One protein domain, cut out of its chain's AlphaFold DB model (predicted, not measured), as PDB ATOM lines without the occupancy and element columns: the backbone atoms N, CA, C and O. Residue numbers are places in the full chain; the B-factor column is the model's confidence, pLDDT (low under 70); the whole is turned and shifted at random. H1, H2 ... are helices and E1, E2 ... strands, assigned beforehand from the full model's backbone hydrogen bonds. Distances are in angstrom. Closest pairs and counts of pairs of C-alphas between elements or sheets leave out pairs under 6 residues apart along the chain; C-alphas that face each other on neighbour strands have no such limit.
ATOM      1  N   ASN A   2     -37.806 -66.799 -25.046       42.69
ATOM      2  CA  ASN A   2     -36.503 -67.451 -24.802       42.69
ATOM      3  C   ASN A   2     -36.227 -67.779 -23.327       42.69
ATOM      4  O   ASN A   2     -35.649 -68.819 -23.049       42.69
ATOM      5  N   GLN A   3     -36.691 -66.951 -22.388       39.38
ATOM      6  CA  GLN A   3     -36.439 -67.167 -20.959       39.38
ATOM      7  C   GLN A   3     -37.180 -68.395 -20.404       39.38
ATOM      8  O   GLN A   3     -36.582 -69.224 -19.735       39.38
ATOM      9  N   LEU A   4     -38.444 -68.610 -20.788       36.81
ATOM     10  CA  LEU A   4     -39.196 -69.811 -20.386       36.81
ATOM     11  C   LEU A   4     -38.547 -71.117 -20.885       36.81
ATOM     12  O   LEU A   4     -38.535 -72.116 -20.175       36.81
ATOM     13  N   LYS A   5     -37.991 -71.102 -22.105       37.09
ATOM     14  CA  LYS A   5     -37.265 -72.252 -22.670       37.09
ATOM     15  C   LYS A   5     -35.932 -72.493 -21.956       37.09
ATOM     16  O   LYS A   5     -35.567 -73.647 -21.762       37.09
ATOM     17  N   LYS A   6     -35.242 -71.428 -21.533       39.22
ATOM     18  CA  LYS A   6     -34.007 -71.505 -20.741       39.22
ATOM     19  C   LYS A   6     -34.255 -72.115 -19.356       39.22
ATOM     20  O   LYS A   6     -33.577 -73.067 -18.996       39.22
ATOM     21  N   TYR A   7     -35.278 -71.666 -18.627       43.62
ATOM     22  CA  TYR A   7     -35.591 -72.194 -17.289       43.62
ATOM     23  C   TYR A   7     -36.208 -73.600 -17.312       43.62
ATOM     24  O   TYR A   7     -35.918 -74.405 -16.432       43.62
ATOM     25  N   GLY A   8     -36.968 -73.951 -18.358       44.94
ATOM     26  CA  GLY A   8     -37.380 -75.338 -18.603       44.94
ATOM     27  C   GLY A   8     -36.198 -76.272 -18.899       44.94
ATOM     28  O   GLY A   8     -36.208 -77.424 -18.473       44.94
ATOM     29  N   ALA A   9     -35.151 -75.773 -19.567       42.34
ATOM     30  CA  ALA A   9     -33.916 -76.522 -19.798       42.34
ATOM     31  C   ALA A   9     -33.064 -76.662 -18.526       42.34
ATOM     32  O   ALA A   9     -32.468 -77.712 -18.330       42.34
ATOM     33  N   ILE A  10     -33.057 -75.664 -17.635       45.19
ATOM     34  CA  ILE A  10     -32.392 -75.740 -16.321       45.19
ATOM     35  C   ILE A  10     -33.123 -76.722 -15.403       45.19
ATOM     36  O   ILE A  10     -32.489 -77.604 -14.840       45.19
ATOM     37  N   GLY A  11     -34.455 -76.651 -15.326       43.91
ATOM     38  CA  GLY A  11     -35.258 -77.643 -14.605       43.91
ATOM     39  C   GLY A  11     -35.079 -79.058 -15.166       43.91
ATOM     40  O   GLY A  11     -34.986 -80.010 -14.398       43.91
ATOM     41  N   GLY A  12     -34.947 -79.196 -16.491       40.44
ATOM     42  CA  GLY A  12     -34.670 -80.468 -17.160       40.44
ATOM     43  C   GLY A  12     -33.242 -80.989 -16.957       40.44
ATOM     44  O   GLY A  12     -33.063 -82.180 -16.736       40.44
ATOM     45  N   ALA A  13     -32.226 -80.126 -16.985       44.50
ATOM     46  CA  ALA A  13     -30.826 -80.498 -16.780       44.50
ATOM     47  C   ALA A  13     -30.535 -80.830 -15.313       44.50
ATOM     48  O   ALA A  13     -29.882 -81.831 -15.035       44.50
ATOM     49  N   VAL A  14     -31.089 -80.048 -14.380       49.81
ATOM     50  CA  VAL A  14     -31.083 -80.374 -12.951       49.81
ATOM     51  C   VAL A  14     -31.794 -81.706 -12.755       49.81
ATOM     52  O   VAL A  14     -31.177 -82.616 -12.224       49.81
ATOM     53  N   ALA A  15     -33.002 -81.908 -13.290       48.69
ATOM     54  CA  ALA A  15     -33.678 -83.205 -13.208       48.69
ATOM     55  C   ALA A  15     -32.823 -84.369 -13.754       48.69
ATOM     56  O   ALA A  15     -32.717 -85.390 -13.088       48.69
ATOM     57  N   LEU A  16     -32.144 -84.216 -14.897       49.38
ATOM     58  CA  LEU A  16     -31.261 -85.254 -15.453       49.38
ATOM     59  C   LEU A  16     -30.053 -85.570 -14.551       49.38
ATOM     60  O   LEU A  16     -29.674 -86.735 -14.444       49.38
ATOM     61  N   VAL A  17     -29.486 -84.567 -13.873       50.66
ATOM     62  CA  VAL A  17     -28.408 -84.738 -12.878       50.66
ATOM     63  C   VAL A  17     -28.939 -85.366 -11.579       50.66
ATOM     64  O   VAL A  17     -28.269 -86.210 -10.984       50.66
ATOM     65  N   LEU A  18     -30.162 -85.015 -11.164       48.81
ATOM     66  CA  LEU A  18     -30.824 -85.534  -9.961       48.81
ATOM     67  C   LEU A  18     -31.287 -86.989 -10.098       48.81
ATOM     68  O   LEU A  18     -31.325 -87.713  -9.105       48.81
ATOM     69  N   CYS A  19     -31.635 -87.431 -11.307       49.12
ATOM     70  CA  CYS A  19     -32.144 -88.782 -11.539       49.12
ATOM     71  C   CYS A  19     -31.068 -89.875 -11.430       49.12
ATOM     72  O   CYS A  19     -31.416 -91.047 -11.294       49.12
ATOM     73  N   TRP A  20     -29.775 -89.546 -11.521       45.47
ATOM     74  CA  TRP A  20     -28.790 -90.564 -11.901       45.47
ATOM     75  C   TRP A  20     -28.093 -91.364 -10.776       45.47
ATOM     76  O   TRP A  20     -27.752 -92.510 -11.051       45.47
ATOM     77  N   PRO A  21     -27.923 -90.939  -9.502       46.94
ATOM     78  CA  PRO A  21     -27.237 -91.803  -8.529       46.94
ATOM     79  C   PRO A  21     -28.154 -92.756  -7.733       46.94
ATOM     80  O   PRO A  21     -27.686 -93.405  -6.803       46.94
ATOM     81  N   LEU A  22     -29.450 -92.874  -8.052       47.53
ATOM     82  CA  LEU A  22     -30.396 -93.690  -7.257       47.53
ATOM     83  C   LEU A  22     -30.934 -94.933  -7.988       47.53
ATOM     84  O   LEU A  22     -31.718 -95.703  -7.426       47.53
ATOM     85  N   ALA A  23     -30.489 -95.152  -9.225       50.03
ATOM     86  CA  ALA A  23     -31.096 -96.085 -10.163       50.03
ATOM     87  C   ALA A  23     -30.174 -97.238 -10.568       50.03
ATOM     88  O   ALA A  23     -29.961 -97.473 -11.751       50.03
ATOM     89  N   VAL A  24     -29.629 -97.983  -9.608       41.09
ATOM     90  CA  VAL A  24     -29.259 -99.383  -9.865       41.09
ATOM     91  C   VAL A  24     -29.225-100.167  -8.559       41.09
ATOM     92  O   VAL A  24     -28.632 -99.750  -7.566       41.09
ATOM     93  N   GLY A  25     -29.927-101.299  -8.561       43.81
ATOM     94  CA  GLY A  25     -30.033-102.210  -7.431       43.81
ATOM     95  C   GLY A  25     -28.675-102.713  -6.933       43.81
ATOM     96  O   GLY A  25     -27.740-102.898  -7.705       43.81
ATOM     97  N   HIS A  26     -28.655-102.993  -5.625       36.66
ATOM     98  CA  HIS A  26     -27.565-103.475  -4.768       36.66
ATOM     99  C   HIS A  26     -26.755-102.398  -4.010       36.66
ATOM    100  O   HIS A  26     -25.686-101.959  -4.404       36.66
ATOM    101  N   ILE A  27     -27.241-102.129  -2.789       50.97
ATOM    102  CA  ILE A  27     -26.465-101.720  -1.601       50.97
ATOM    103  C   ILE A  27     -25.910-100.274  -1.632       50.97
ATOM    104  O   ILE A  27     -24.714-100.014  -1.702       50.97
ATOM    105  N   GLY A  28     -26.813 -99.306  -1.458       60.38
ATOM    106  CA  GLY A  28     -26.922 -98.495  -0.229       60.38
ATOM    107  C   GLY A  28     -25.802 -97.535   0.202       60.38
ATOM    108  O   GLY A  28     -25.974 -96.894   1.226       60.38
ATOM    109  N   GLN A  29     -24.682 -97.406  -0.499       54.84
ATOM    110  CA  GLN A  29     -23.722 -96.298  -0.312       54.84
ATOM    111  C   GLN A  29     -22.786 -96.228  -1.515       54.84
ATOM    112  O   GLN A  29     -22.671 -95.185  -2.140       54.84
ATOM    113  N   LYS A  30     -22.240 -97.385  -1.908       56.75
ATOM    114  CA  LYS A  30     -21.409 -97.575  -3.104       56.75
ATOM    115  C   LYS A  30     -22.066 -97.037  -4.373       56.75
ATOM    116  O   LYS A  30     -21.426 -96.336  -5.130       56.75
ATOM    117  N   VAL A  31     -23.361 -97.292  -4.563       59.78
ATOM    118  CA  VAL A  31     -24.115 -96.779  -5.722       59.78
ATOM    119  C   VAL A  31     -24.176 -95.246  -5.737       59.78
ATOM    120  O   VAL A  31     -24.060 -94.633  -6.794       59.78
ATOM    121  N   ILE A  32     -24.312 -94.623  -4.563       55.81
ATOM    122  CA  ILE A  32     -24.337 -93.162  -4.430       55.81
ATOM    123  C   ILE A  32     -22.933 -92.601  -4.671       55.81
ATOM    124  O   ILE A  32     -22.785 -91.640  -5.417       55.81
ATOM    125  N   GLU A  33     -21.906 -93.220  -4.086       61.12
ATOM    126  CA  GLU A  33     -20.497 -92.866  -4.289       61.12
ATOM    127  C   GLU A  33     -20.091 -92.975  -5.766       61.12
ATOM    128  O   GLU A  33     -19.536 -92.027  -6.317       61.12
ATOM    129  N   ASP A  34     -20.424 -94.088  -6.422       62.25
ATOM    130  CA  ASP A  34     -20.117 -94.350  -7.830       62.25
ATOM    131  C   ASP A  34     -20.887 -93.389  -8.752       62.25
ATOM    132  O   ASP A  34     -20.319 -92.848  -9.701       62.25
ATOM    133  N   GLY A  35     -22.160 -93.109  -8.450       57.91
ATOM    134  CA  GLY A  35     -22.967 -92.145  -9.199       57.91
ATOM    135  C   GLY A  35     -22.452 -90.709  -9.071       57.91
ATOM    136  O   GLY A  35     -22.375 -89.987 -10.063       57.91
ATOM    137  N   VAL A  36     -22.034 -90.300  -7.872       58.75
ATOM    138  CA  VAL A  36     -21.384 -89.001  -7.633       58.75
ATOM    139  C   VAL A  36     -20.037 -88.924  -8.360       58.75
ATOM    140  O   VAL A  36     -19.754 -87.933  -9.031       58.75
ATOM    141  N   ALA A  37     -19.224 -89.981  -8.297       58.91
ATOM    142  CA  ALA A  37     -17.947 -90.049  -9.000       58.91
ATOM    143  C   ALA A  37     -18.109 -89.958 -10.527       58.91
ATOM    144  O   ALA A  37     -17.303 -89.301 -11.180       58.91
ATOM    145  N   GLN A  38     -19.158 -90.558 -11.095       57.91
ATOM    146  CA  GLN A  38     -19.439 -90.506 -12.532       57.91
ATOM    147  C   GLN A  38     -19.905 -89.121 -13.014       57.91
ATOM    148  O   GLN A  38     -19.720 -88.783 -14.184       57.91
ATOM    149  N   LEU A  39     -20.502 -88.316 -12.129       57.41
ATOM    150  CA  LEU A  39     -20.954 -86.956 -12.441       57.41
ATOM    151  C   LEU A  39     -19.828 -85.919 -12.380       57.41
ATOM    152  O   LEU A  39     -19.960 -84.862 -12.995       57.41
ATOM    153  N   ASN A  40     -18.730 -86.223 -11.684       56.88
ATOM    154  CA  ASN A  40     -17.542 -85.377 -11.673       56.88
ATOM    155  C   ASN A  40     -16.898 -85.349 -13.066       56.88
ATOM    156  O   ASN A  40     -16.311 -86.330 -13.525       56.88
ATOM    157  N   ASN A  41     -16.989 -84.204 -13.733       64.88
ATOM    158  CA  ASN A  41     -16.325 -83.926 -15.002       64.88
ATOM    159  C   ASN A  41     -15.773 -82.489 -15.009       64.88
ATOM    160  O   ASN A  41     -15.856 -81.778 -14.011       64.88
ATOM    161  N   GLU A  42     -15.192 -82.051 -16.128       62.53
ATOM    162  CA  GLU A  42     -14.612 -80.702 -16.238       62.53
ATOM    163  C   GLU A  42     -15.639 -79.566 -16.032       62.53
ATOM    164  O   GLU A  42     -15.251 -78.456 -15.680       62.53
ATOM    165  N   GLY A  43     -16.939 -79.829 -16.213       63.81
ATOM    166  CA  GLY A  43     -18.008 -78.832 -16.106       63.81
ATOM    167  C   GLY A  43     -18.838 -78.880 -14.820       63.81
ATOM    168  O   GLY A  43     -19.439 -77.866 -14.457       63.81
ATOM    169  N   VAL A  44     -18.880 -80.010 -14.109       67.88
ATOM    170  CA  VAL A  44     -19.688 -80.205 -12.893       67.88
ATOM    171  C   VAL A  44     -18.909 -81.024 -11.867       67.88
ATOM    172  O   VAL A  44     -18.373 -82.082 -12.187       67.88
ATOM    173  N   ALA A  45     -18.896 -80.553 -10.621       76.38
ATOM    174  CA  ALA A  45     -18.444 -81.298  -9.459       76.38
ATOM    175  C   ALA A  45     -19.646 -81.814  -8.659       76.38
ATOM    176  O   ALA A  45     -20.620 -81.089  -8.463       76.38
ATOM    177  N   ALA A  46     -19.572 -83.049  -8.181       75.81
ATOM    178  CA  ALA A  46     -20.556 -83.661  -7.305       75.81
ATOM    179  C   ALA A  46     -19.859 -84.254  -6.074       75.81
ATOM    180  O   ALA A  46     -18.815 -84.901  -6.192       75.81
ATOM    181  N   GLU A  47     -20.452 -84.080  -4.895       77.94
ATOM    182  CA  GLU A  47     -19.964 -84.666  -3.643       77.94
ATOM    183  C   GLU A  47     -21.110 -85.081  -2.713       77.94
ATOM    184  O   GLU A  47     -22.210 -84.525  -2.758       77.94
ATOM    185  N   ILE A  48     -20.849 -86.055  -1.836       80.75
ATOM    186  CA  ILE A  48     -21.737 -86.384  -0.717       80.75
ATOM    187  C   ILE A  48     -21.378 -85.448   0.440       80.75
ATOM    188  O   ILE A  48     -20.281 -85.529   0.985       80.75
ATOM    189  N   VAL A  49     -22.308 -84.577   0.826       88.00
ATOM    190  CA  VAL A  49     -22.142 -83.645   1.953       88.00
ATOM    191  C   VAL A  49     -22.427 -84.346   3.278       88.00
ATOM    192  O   VAL A  49     -21.714 -84.149   4.260       88.00
ATOM    193  N   SER A  50     -23.468 -85.179   3.315       84.94
ATOM    194  CA  SER A  50     -23.810 -85.970   4.497       84.94
ATOM    195  C   SER A  50     -24.538 -87.251   4.124       84.94
ATOM    196  O   SER A  50     -25.344 -87.262   3.193       84.94
ATOM    197  N   TYR A  51     -24.305 -88.308   4.898       82.50
ATOM    198  CA  TYR A  51     -25.028 -89.566   4.784       82.50
ATOM    199  C   TYR A  51     -25.390 -90.089   6.174       82.50
ATOM    200  O   TYR A  51     -24.522 -90.559   6.907       82.50
ATOM    201  N   ASP A  52     -26.667 -89.982   6.536       83.50
ATOM    202  CA  ASP A  52     -27.212 -90.546   7.768       83.50
ATOM    203  C   ASP A  52     -27.963 -91.838   7.439       83.50
ATOM    204  O   ASP A  52     -28.974 -91.829   6.734       83.50
ATOM    205  N   ARG A  53     -27.439 -92.967   7.916       82.75
ATOM    206  CA  ARG A  53     -27.948 -94.302   7.600       82.75
ATOM    207  C   ARG A  53     -28.581 -94.940   8.827       82.75
ATOM    208  O   ARG A  53     -27.911 -95.207   9.821       82.75
ATOM    209  N   SER A  54     -29.845 -95.314   8.688       80.06
ATOM    210  CA  SER A  54     -30.587 -96.160   9.623       80.06
ATOM    211  C   SER A  54     -30.879 -97.539   9.005       80.06
ATOM    212  O   SER A  54     -30.448 -97.855   7.896       80.06
ATOM    213  N   TYR A  55     -31.570 -98.414   9.745       78.12
ATOM    214  CA  TYR A  55     -31.802 -99.803   9.319       78.12
ATOM    215  C   TYR A  55     -32.722 -99.925   8.088       78.12
ATOM    216  O   TYR A  55     -32.431-100.709   7.190       78.12
ATOM    217  N   LEU A  56     -33.808 -99.142   8.032       85.06
ATOM    218  CA  LEU A  56     -34.796 -99.157   6.934       85.06
ATOM    219  C   LEU A  56     -34.938 -97.808   6.226       85.06
ATOM    220  O   LEU A  56     -35.807 -97.642   5.373       85.06
ATOM    221  N   SER A  57     -34.114 -96.834   6.581       84.06
ATOM    222  CA  SER A  57     -34.167 -95.496   6.010       84.06
ATOM    223  C   SER A  57     -32.784 -94.877   5.996       84.06
ATOM    224  O   SER A  57     -31.949 -95.207   6.836       84.06
ATOM    225  N   SER A  58     -32.570 -93.942   5.083       83.81
ATOM    226  CA  SER A  58     -31.369 -93.117   5.054       83.81
ATOM    227  C   SER A  58     -31.726 -91.702   4.623       83.81
ATOM    228  O   SER A  58     -32.669 -91.507   3.862       83.81
ATOM    229  N   VAL A  59     -30.949 -90.722   5.063       87.12
ATOM    230  CA  VAL A  59     -30.998 -89.351   4.556       87.12
ATOM    231  C   VAL A  59     -29.649 -89.034   3.936       87.12
ATOM    232  O   VAL A  59     -28.606 -89.213   4.563       87.12
ATOM    233  N   VAL A  60     -29.665 -88.583   2.687       84.81
ATOM    234  CA  VAL A  60     -28.448 -88.255   1.935       84.81
ATOM    235  C   VAL A  60     -28.530 -86.821   1.471       84.81
ATOM    236  O   VAL A  60     -29.556 -86.405   0.937       84.81
ATOM    237  N   GLU A  61     -27.442 -86.083   1.635       88.62
ATOM    238  CA  GLU A  61     -27.277 -84.781   1.006       88.62
ATOM    239  C   GLU A  61     -26.128 -84.844   0.016       88.62
ATOM    240  O   GLU A  61     -25.001 -85.184   0.385       88.62
ATOM    241  N   THR A  62     -26.415 -84.511  -1.237       81.75
ATOM    242  CA  THR A  62     -25.410 -84.375  -2.290       81.75
ATOM    243  C   THR A  62     -25.331 -82.924  -2.738       81.75
ATOM    244  O   THR A  62     -26.352 -82.248  -2.872       81.75
ATOM    245  N   ARG A  63     -24.112 -82.422  -2.942       85.38
ATOM    246  CA  ARG A  63     -23.859 -81.099  -3.513       85.38
ATOM    247  C   ARG A  63     -23.401 -81.264  -4.949       85.38
ATOM    248  O   ARG A  63     -22.546 -82.096  -5.229       85.38
ATOM    249  N   TYR A  64     -23.941 -80.422  -5.818       81.75
ATOM    250  CA  TYR A  64     -23.552 -80.278  -7.211       81.75
ATOM    251  C   TYR A  64     -23.098 -78.845  -7.438       81.75
ATOM    252  O   TYR A  64     -23.832 -77.915  -7.111       81.75
ATOM    253  N   GLN A  65     -21.911 -78.661  -7.997       81.94
ATOM    254  CA  GLN A  65     -21.322 -77.358  -8.259       81.94
ATOM    255  C   GLN A  65     -20.908 -77.260  -9.724       81.94
ATOM    256  O   GLN A  65     -20.269 -78.159 -10.262       81.94
ATOM    257  N   VAL A  66     -21.270 -76.161 -10.375       79.00
ATOM    258  CA  VAL A  66     -20.829 -75.866 -11.738       79.00
ATOM    259  C   VAL A  66     -19.385 -75.376 -11.704       79.00
ATOM    260  O   VAL A  66     -19.081 -74.371 -11.060       79.00
ATOM    261  N   GLN A  67     -18.517 -76.093 -12.415       79.31
ATOM    262  CA  GLN A  67     -17.079 -75.825 -12.498       79.31
ATOM    263  C   GLN A  67     -16.694 -75.095 -13.787       79.31
ATOM    264  O   GLN A  67     -15.691 -74.384 -13.797       79.31
ATOM    265  N   ASP A  68     -17.494 -75.229 -14.851       77.25
ATOM    266  CA  ASP A  68     -17.280 -74.484 -16.092       77.25
ATOM    267  C   ASP A  68     -17.450 -72.974 -15.823       77.25
ATOM    268  O   ASP A  68     -18.547 -72.542 -15.455       77.25
ATOM    269  N   PRO A  69     -16.399 -72.154 -16.007       75.81
ATOM    270  CA  PRO A  69     -16.441 -70.730 -15.689       75.81
ATOM    271  C   PRO A  69     -17.408 -69.943 -16.580       75.81
ATOM    272  O   PRO A  69     -18.029 -68.999 -16.101       75.81
ATOM    273  N   ILE A  70     -17.578 -70.341 -17.845       75.19
ATOM    274  CA  ILE A  70     -18.496 -69.692 -18.788       75.19
ATOM    275  C   ILE A  70     -19.935 -69.984 -18.363       75.19
ATOM    276  O   ILE A  70     -20.772 -69.082 -18.327       75.19
ATOM    277  N   LEU A  71     -20.231 -71.241 -18.023       68.75
ATOM    278  CA  LEU A  71     -21.560 -71.621 -17.549       68.75
ATOM    279  C   LEU A  71     -21.866 -70.988 -16.188       68.75
ATOM    280  O   LEU A  71     -22.980 -70.525 -15.960       68.75
ATOM    281  N   LYS A  72     -20.874 -70.933 -15.299       75.38
ATOM    282  CA  LYS A  72     -20.997 -70.307 -13.985       75.38
ATOM    283  C   LYS A  72     -21.334 -68.821 -14.103       75.38
ATOM    284  O   LYS A  72     -22.307 -68.381 -13.502       75.38
ATOM    285  N   GLU A  73     -20.601 -68.086 -14.937       76.56
ATOM    286  CA  GLU A  73     -20.871 -66.671 -15.212       76.56
ATOM    287  C   GLU A  73     -22.275 -66.472 -15.804       76.56
ATOM    288  O   GLU A  73     -23.010 -65.584 -15.375       76.56
ATOM    289  N   GLN A  74     -22.700 -67.330 -16.738       66.12
ATOM    290  CA  GLN A  74     -24.051 -67.265 -17.307       66.12
ATOM    291  C   GLN A  74     -25.141 -67.479 -16.253       66.12
ATOM    292  O   GLN A  74     -26.132 -66.753 -16.251       66.12
ATOM    293  N   LEU A  75     -24.960 -68.444 -15.348       73.44
ATOM    294  CA  LEU A  75     -25.901 -68.702 -14.259       73.44
ATOM    295  C   LEU A  75     -25.956 -67.528 -13.276       73.44
ATOM    296  O   LEU A  75     -27.049 -67.111 -12.907       73.44
ATOM    297  N   GLU A  76     -24.810 -66.952 -12.905       79.31
ATOM    298  CA  GLU A  76     -24.745 -65.782 -12.017       79.31
ATOM    299  C   GLU A  76     -25.438 -64.559 -12.635       79.31
ATOM    300  O   GLU A  76     -26.233 -63.896 -11.966       79.31
ATOM    301  N   VAL A  77     -25.209 -64.297 -13.928       76.38
ATOM    302  CA  VAL A  77     -25.886 -63.227 -14.683       76.38
ATOM    303  C   VAL A  77     -27.396 -63.464 -14.763       76.38
ATOM    304  O   VAL A  77     -28.175 -62.518 -14.637       76.38
ATOM    305  N   ASP A  78     -27.815 -64.717 -14.938       64.62
ATOM    306  CA  ASP A  78     -29.225 -65.105 -15.006       64.62
ATOM    307  C   ASP A  78     -29.883 -65.246 -13.608       64.62
ATOM    308  O   ASP A  78     -31.071 -65.578 -13.522       64.62
ATOM    309  N   GLY A  79     -29.150 -64.958 -12.518       69.69
ATOM    310  CA  GLY A  79     -29.639 -64.989 -11.132       69.69
ATOM    311  C   GLY A  79     -29.911 -66.397 -10.594       69.69
ATOM    312  O   GLY A  79     -30.764 -66.581  -9.725       69.69
ATOM    313  N   LEU A  80     -29.230 -67.396 -11.146       72.31
ATOM    314  CA  LEU A  80     -29.421 -68.813 -10.866       72.31
ATOM    315  C   LEU A  80     -28.324 -69.371  -9.957       72.31
ATOM    316  O   LEU A  80     -27.182 -68.910  -9.994       72.31
ATOM    317  N   PRO A  81     -28.637 -70.408  -9.164       75.62
ATOM    318  CA  PRO A  81     -27.638 -71.060  -8.336       75.62
ATOM    319  C   PRO A  81     -26.596 -71.786  -9.197       75.62
ATOM    320  O   PRO A  81     -26.926 -72.598 -10.059       75.62
ATOM    321  N   THR A  82     -25.321 -71.542  -8.903       81.62
ATOM    322  CA  THR A  82     -24.183 -72.310  -9.441       81.62
ATOM    323  C   THR A  82     -23.865 -73.541  -8.593       81.62
ATOM    324  O   THR A  82     -22.997 -74.339  -8.944       81.62
ATOM    325  N   GLU A  83     -24.523 -73.662  -7.440       85.12
ATOM    326  CA  GLU A  83     -24.416 -74.777  -6.511       85.12
ATOM    327  C   GLU A  83     -25.817 -75.205  -6.068       85.12
ATOM    328  O   GLU A  83     -26.620 -74.379  -5.633       85.12
ATOM    329  N   LEU A  84     -26.097 -76.503  -6.128       82.12
ATOM    330  CA  LEU A  84     -27.341 -77.101  -5.660       82.12
ATOM    331  C   LEU A  84     -27.041 -78.187  -4.634       82.12
ATOM    332  O   LEU A  84     -26.186 -79.040  -4.853       82.12
ATOM    333  N   VAL A  85     -27.779 -78.173  -3.529       86.88
ATOM    334  CA  VAL A  85     -27.757 -79.223  -2.513       86.88
ATOM    335  C   VAL A  85     -29.075 -79.967  -2.573       86.88
ATOM    336  O   VAL A  85     -30.144 -79.371  -2.462       86.88
ATOM    337  N   VAL A  86     -28.991 -81.277  -2.723       83.50
ATOM    338  CA  VAL A  86     -30.134 -82.162  -2.897       83.50
ATOM    339  C   VAL A  86     -30.238 -83.018  -1.664       83.50
ATOM    340  O   VAL A  86     -29.327 -83.787  -1.366       83.50
ATOM    341  N   LYS A  87     -31.351 -82.894  -0.951       87.56
ATOM    342  CA  LYS A  87     -31.672 -83.772   0.168       87.56
ATOM    343  C   LYS A  87     -32.547 -84.900  -0.348       87.56
ATOM    344  O   LYS A  87     -33.585 -84.624  -0.938       87.56
ATOM    345  N   SER A  88     -32.134 -86.138  -0.111       85.19
ATOM    346  CA  SER A  88     -32.867 -87.345  -0.482       85.19
ATOM    347  C   SER A  88     -33.218 -88.144   0.766       85.19
ATOM    348  O   SER A  88     -32.329 -88.633   1.462       85.19
ATOM    349  N   ASP A  89     -34.511 -88.287   1.034       88.56
ATOM    350  CA  ASP A  89     -35.043 -89.153   2.083       88.56
ATOM    351  C   ASP A  89     -35.352 -90.529   1.471       88.56
ATOM    352  O   ASP A  89     -36.263 -90.673   0.652       88.56
ATOM    353  N   ILE A  90     -34.564 -91.537   1.846       86.31
ATOM    354  CA  ILE A  90     -34.600 -92.903   1.317       86.31
ATOM    355  C   ILE A  90     -35.305 -93.819   2.315       86.31
ATOM    356  O   ILE A  90     -35.021 -93.795   3.511       86.31
ATOM    357  N   SER A  91     -36.207 -94.665   1.827       86.06
ATOM    358  CA  SER A  91     -36.918 -95.685   2.599       86.06
ATOM    359  C   SER A  91     -36.823 -97.049   1.922       86.06
ATOM    360  O   SER A  91     -36.967 -97.173   0.706       86.06
ATOM    361  N   HIS A  92     -36.598 -98.086   2.724       82.69
ATOM    362  CA  HIS A  92     -36.493 -99.471   2.286       82.69
ATOM    363  C   HIS A  92     -37.855-100.161   2.397       82.69
ATOM    364  O   HIS A  92     -38.382-100.361   3.490       82.69
ATOM    365  N   GLY A  93     -38.414-100.548   1.255       80.56
ATOM    366  CA  GLY A  93     -39.515-101.499   1.165       80.56
ATOM    367  C   GLY A  93     -39.006-102.942   1.135       80.56
ATOM    368  O   GLY A  93     -37.811-103.202   1.000       80.56
ATOM    369  N   LEU A  94     -39.927-103.906   1.214       82.50
ATOM    370  CA  LEU A  94     -39.581-105.334   1.187       82.50
ATOM    371  C   LEU A  94     -38.872-105.751  -0.117       82.50
ATOM    372  O   LEU A  94     -38.015-106.627  -0.095       82.50
ATOM    373  N   MET A  95     -39.236-105.124  -1.240       82.19
ATOM    374  CA  MET A  95     -38.734-105.447  -2.586       82.19
ATOM    375  C   MET A  95     -38.278-104.209  -3.372       82.19
ATOM    376  O   MET A  95     -38.037-104.294  -4.578       82.19
ATOM    377  N   SER A  96     -38.202-103.050  -2.721       83.31
ATOM    378  CA  SER A  96     -37.925-101.778  -3.386       83.31
ATOM    379  C   SER A  96     -37.222-100.786  -2.467       83.31
ATOM    380  O   SER A  96     -37.283-100.890  -1.245       83.31
ATOM    381  N   LEU A  97     -36.590 -99.789  -3.066       82.81
ATOM    382  CA  LEU A  97     -36.078 -98.589  -2.424       82.81
ATOM    383  C   LEU A  97     -36.870 -97.406  -2.963       82.81
ATOM    384  O   LEU A  97     -37.043 -97.286  -4.172       82.81
ATOM    385  N   THR A  98     -37.355 -96.545  -2.081       85.50
ATOM    386  CA  THR A  98     -38.019 -95.300  -2.467       85.50
ATOM    387  C   THR A  98     -37.174 -94.132  -2.006       85.50
ATOM    388  O   THR A  98     -36.774 -94.117  -0.846       85.50
ATOM    389  N   ALA A  99     -36.925 -93.154  -2.873       85.25
ATOM    390  CA  ALA A  99     -36.305 -91.893  -2.486       85.25
ATOM    391  C   ALA A  99     -37.215 -90.720  -2.849       85.25
ATOM    392  O   ALA A  99     -37.798 -90.700  -3.931       85.25
ATOM    393  N   ASN A 100     -37.327 -89.753  -1.944       88.00
ATOM    394  CA  ASN A 100     -37.932 -88.453  -2.213       88.00
ATOM    395  C   ASN A 100     -36.839 -87.391  -2.105       88.00
ATOM    396  O   ASN A 100     -36.227 -87.248  -1.046       88.00
ATOM    397  N   SER A 101     -36.596 -86.668  -3.192       84.25
ATOM    398  CA  SER A 101     -35.481 -85.736  -3.330       84.25
ATOM    399  C   SER A 101     -35.968 -84.314  -3.587       84.25
ATOM    400  O   SER A 101     -36.829 -84.091  -4.439       84.25
ATOM    401  N   VAL A 102     -35.392 -83.353  -2.863       85.94
ATOM    402  CA  VAL A 102     -35.722 -81.917  -2.932       85.94
ATOM    403  C   VAL A 102     -34.460 -81.053  -2.950       85.94
ATOM    404  O   VAL A 102     -33.407 -81.466  -2.456       85.94
ATOM    405  N   LEU A 103     -34.565 -79.829  -3.475       83.50
ATOM    406  CA  LEU A 103     -33.484 -78.838  -3.427       83.50
ATOM    407  C   LEU A 103     -33.450 -78.150  -2.054       83.50
ATOM    408  O   LEU A 103     -34.289 -77.312  -1.738       83.50
ATOM    409  N   LYS A 104     -32.456 -78.484  -1.229       85.88
ATOM    410  CA  LYS A 104     -32.299 -77.961   0.137       85.88
ATOM    411  C   LYS A 104     -31.913 -76.482   0.163       85.88
ATOM    412  O   LYS A 104     -32.396 -75.740   1.011       85.88
ATOM    413  N   ASN A 105     -31.019 -76.060  -0.730       82.25
ATOM    414  CA  ASN A 105     -30.499 -74.689  -0.783       82.25
ATOM    415  C   ASN A 105     -31.247 -73.788  -1.782       82.25
ATOM    416  O   ASN A 105     -30.868 -72.633  -1.954       82.25
ATOM    417  N   PHE A 106     -32.302 -74.303  -2.420       80.75
ATOM    418  CA  PHE A 106     -33.161 -73.535  -3.320       80.75
ATOM    419  C   PHE A 106     -34.648 -73.892  -3.113       80.75
ATOM    420  O   PHE A 106     -35.300 -74.390  -4.031       80.75
ATOM    421  N   PRO A 107     -35.190 -73.679  -1.893       75.06
ATOM    422  CA  PRO A 107     -36.519 -74.162  -1.501       75.06
ATOM    423  C   PRO A 107     -37.676 -73.455  -2.223       75.06
ATOM    424  O   PRO A 107     -38.761 -74.019  -2.327       75.06
ATOM    425  N   ASP A 108     -37.443 -72.250  -2.755       75.62
ATOM    426  CA  ASP A 108     -38.430 -71.487  -3.535       75.62
ATOM    427  C   ASP A 108     -38.703 -72.099  -4.921       75.62
ATOM    428  O   ASP A 108     -39.609 -71.662  -5.636       75.62
ATOM    429  N   PHE A 109     -37.921 -73.109  -5.313       74.44
ATOM    430  CA  PHE A 109     -38.162 -73.938  -6.484       74.44
ATOM    431  C   PHE A 109     -38.740 -75.285  -6.022       74.44
ATOM    432  O   PHE A 109     -37.970 -76.174  -5.646       74.44
ATOM    433  N   PRO A 110     -40.081 -75.454  -6.011       74.12
ATOM    434  CA  PRO A 110     -40.762 -76.582  -5.371       74.12
ATOM    435  C   PRO A 110     -40.698 -77.850  -6.234       74.12
ATOM    436  O   PRO A 110     -41.715 -78.376  -6.693       74.12
ATOM    437  N   LEU A 111     -39.478 -78.316  -6.494       77.19
ATOM    438  CA  LEU A 111     -39.179 -79.531  -7.235       77.19
ATOM    439  C   LEU A 111     -39.111 -80.717  -6.276       77.19
ATOM    440  O   LEU A 111     -38.317 -80.725  -5.333       77.19
ATOM    441  N   LEU A 112     -39.899 -81.740  -6.575       82.56
ATOM    442  CA  LEU A 112     -39.851 -83.037  -5.928       82.56
ATOM    443  C   LEU A 112     -39.529 -84.095  -6.980       82.56
ATOM    444  O   LEU A 112     -40.275 -84.270  -7.941       82.56
ATOM    445  N   LEU A 113     -38.441 -84.827  -6.776       81.12
ATOM    446  CA  LEU A 113     -38.146 -86.037  -7.530       81.12
ATOM    447  C   LEU A 113     -38.403 -87.241  -6.633       81.12
ATOM    448  O   LEU A 113     -37.751 -87.408  -5.606       81.12
ATOM    449  N   LYS A 114     -39.333 -88.098  -7.035       84.06
ATOM    450  CA  LYS A 114     -39.572 -89.383  -6.393       84.06
ATOM    451  C   LYS A 114     -39.022 -90.496  -7.269       84.06
ATOM    452  O   LYS A 114     -39.307 -90.545  -8.463       84.06
ATOM    453  N   THR A 115     -38.260 -91.404  -6.674       80.25
ATOM    454  CA  THR A 115     -37.755 -92.598  -7.354       80.25
ATOM    455  C   THR A 115     -38.171 -93.859  -6.618       80.25
ATOM    456  O   THR A 115     -38.229 -93.885  -5.387       80.25
ATOM    457  N   VAL A 116     -38.496 -94.910  -7.368       84.19
ATOM    458  CA  VAL A 116     -38.792 -96.240  -6.827       84.19
ATOM    459  C   VAL A 116     -37.959 -97.269  -7.576       84.19
ATOM    460  O   VAL A 116     -38.270 -97.623  -8.709       84.19
ATOM    461  N   THR A 117     -36.912 -97.762  -6.925       81.06
ATOM    462  CA  THR A 117     -35.987 -98.762  -7.466       81.06
ATOM    463  C   THR A 117     -36.376-100.141  -6.949       81.06
ATOM    464  O   THR A 117     -36.306-100.411  -5.753       81.06
ATOM    465  N   GLN A 118     -36.801-101.030  -7.836       83.38
ATOM    466  CA  GLN A 118     -37.153-102.415  -7.526       83.38
ATOM    467  C   GLN A 118     -35.896-103.288  -7.372       83.38
ATOM    468  O   GLN A 118     -34.806-102.939  -7.826       83.38
ATOM    469  N   LEU A 119     -36.044-104.468  -6.761       78.75
ATOM    470  CA  LEU A 119     -34.933-105.399  -6.508       78.75
ATOM    471  C   LEU A 119     -34.215-105.875  -7.786       78.75
ATOM    472  O   LEU A 119     -33.036-106.207  -7.741       78.75
ATOM    473  N   ASN A 120     -34.910-105.884  -8.926       77.69
ATOM    474  CA  ASN A 120     -34.344-106.201 -10.243       77.69
ATOM    475  C   ASN A 120     -33.565-105.027 -10.877       77.69
ATOM    476  O   ASN A 120     -33.110-105.147 -12.011       77.69
ATOM    477  N   GLY A 121     -33.445-103.896 -10.175       69.94
ATOM    478  CA  GLY A 121     -32.794-102.677 -10.649       69.94
ATOM    479  C   GLY A 121     -33.681-101.762 -11.497       69.94
ATOM    480  O   GLY A 121     -33.234-100.676 -11.860       69.94
ATOM    481  N   ASN A 122     -34.928-102.146 -11.791       73.81
ATOM    482  CA  ASN A 122     -35.860-101.280 -12.507       73.81
ATOM    483  C   ASN A 122     -36.220-100.071 -11.642       73.81
ATOM    484  O   ASN A 122     -36.617-100.245 -10.491       73.81
ATOM    485  N   THR A 123     -36.099 -98.868 -12.196       73.31
ATOM    486  CA  THR A 123     -36.346 -97.627 -11.458       73.31
ATOM    487  C   THR A 123     -37.434 -96.813 -12.136       73.31
ATOM    488  O   THR A 123     -37.319 -96.461 -13.308       73.31
ATOM    489  N   GLU A 124     -38.484 -96.506 -11.385       78.62
ATOM    490  CA  GLU A 124     -39.511 -95.546 -11.779       78.62
ATOM    491  C   GLU A 124     -39.138 -94.158 -11.255       78.62
ATOM    492  O   GLU A 124     -38.671 -94.029 -10.122       78.62
ATOM    493  N   PHE A 125     -39.354 -93.127 -12.073       77.19
ATOM    494  CA  PHE A 125     -39.061 -91.734 -11.741       77.19
ATOM    495  C   PHE A 125     -40.318 -90.891 -11.927       77.19
ATOM    496  O   PHE A 125     -40.954 -90.932 -12.980       77.19
ATOM    497  N   GLU A 126     -40.639 -90.091 -10.923       77.56
ATOM    498  CA  GLU A 126     -41.747 -89.146 -10.937       77.56
ATOM    499  C   GLU A 126     -41.211 -87.772 -10.531       77.56
ATOM    500  O   GLU A 126     -40.788 -87.565  -9.394       77.56
ATOM    501  N   LEU A 127     -41.201 -86.836 -11.480       73.31
ATOM    502  CA  LEU A 127     -40.805 -85.453 -11.241       73.31
ATOM    503  C   LEU A 127     -42.059 -84.593 -11.097       73.31
ATOM    504  O   LEU A 127     -42.852 -84.485 -12.031       73.31
ATOM    505  N   SER A 128     -42.217 -83.966  -9.937       74.94
ATOM    506  CA  SER A 128     -43.306 -83.043  -9.632       74.94
ATOM    507  C   SER A 128     -42.751 -81.643  -9.406       74.94
ATOM    508  O   SER A 128     -41.777 -81.463  -8.679       74.94
ATOM    509  N   LEU A 129     -43.379 -80.649 -10.027       76.12
ATOM    510  CA  LEU A 129     -43.120 -79.234  -9.783       76.12
ATOM    511  C   LEU A 129     -44.446 -78.606  -9.352       76.12
ATOM    512  O   LEU A 129     -45.395 -78.596 -10.139       76.12
ATOM    513  N   ASP A 130     -44.526 -78.141  -8.107       70.19
ATOM    514  CA  ASP A 130     -45.729 -77.467  -7.605       70.19
ATOM    515  C   ASP A 130     -45.856 -76.048  -8.200       70.19
ATOM    516  O   ASP A 130     -44.986 -75.575  -8.939       70.19
TER     517      ASP A 130
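This is residues 2 to 130 of the 141 residues of an uncharacterized protein of Vibrio maritimus (UniProt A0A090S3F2). A single twisted sheet of six strands curls round the end of one long helix, H1, whose residues 11 to 18 come near the strands. A second helix, H2, packs on the same face along the edge strand E1, and a small third helix, H3, sits past one end of the sheet in the connection from E2 to E3. The printed part has 129 residues, with three named helices and six named strands in the order H1 H2 E1 E2 H3 E3 E4 E5 E6; the sheet is antiparallel throughout, in the order E1 E2 E3 E4 E5 E6, and the class is mixed, helices and strands. The whole is compact, with a radius of gyration of the C-alphas of 15.0 A, yet elongated, spanning 47 by 29 by 22 A.

H1, residues 2 to 18, is on the sheet; its closest C-alphas to E5, residues 111 to 118, are those of Leu 18 and Leu 113, 7.7 A apart. H2, residues 30 to 39, is on the same face, two layers with helices on one face of a sheet. It lies over E1, residues 44 to 53, at a height over the sheet of 7.9 A and runs along the strands, at 11 degrees to E1 on the local plane; the closest C-alphas are those of Val 36 and Ala 46, 5.4 A apart. H1 and H2 are close but not clearly touching. E1 and E2, residues 57 to 66, form a hairpin, with N 47 and O 63 2.9 A apart, within hydrogen-bond range. H3, residues 69 to 77, only grazes the sheet, with its residues 71 to 75, and is apart from H1 and H2. E3, residues 83 to 92, is antiparallel to E2, with N 60 to O 88 at 2.9 A. E3, E4, residues 96 to 103, E5 and E6, residues 123 to 129, form a meander, each strand the antiparallel neighbour of the one before, with N 89 to O 100 at 2.9 A, N 99 to O 115 at 2.9 A and N 114 to O 126 at 2.8 A. In H1, H2 and H3 every O i to N i+4 pair is within hydrogen-bond range.

H1 begins at C-alpha 2, (-36.503, -67.451, -24.802), and is 24.1 A long; H2 measures 14.1 A and H3 12.1 A. E1 is 26.2 A long, E2 29.6 A, E3 28.9 A, E4 23.4 A, E5 23.0 A and E6 19.7 A. E1 begins at C-alpha 44, (-19.688, -80.205, -12.893), and E6 ends at C-alpha 129, (-43.120, -79.234, -9.783).

The two C-alphas farthest apart, those of Asn 2 and Tyr 55, are 47.3 A apart. The printed part has no cut, and the link from H1 to H2, 11 residues, is long. The mean pLDDT of the printed part is 70.2; 48 residues are under 70, among them residues 2 to 44.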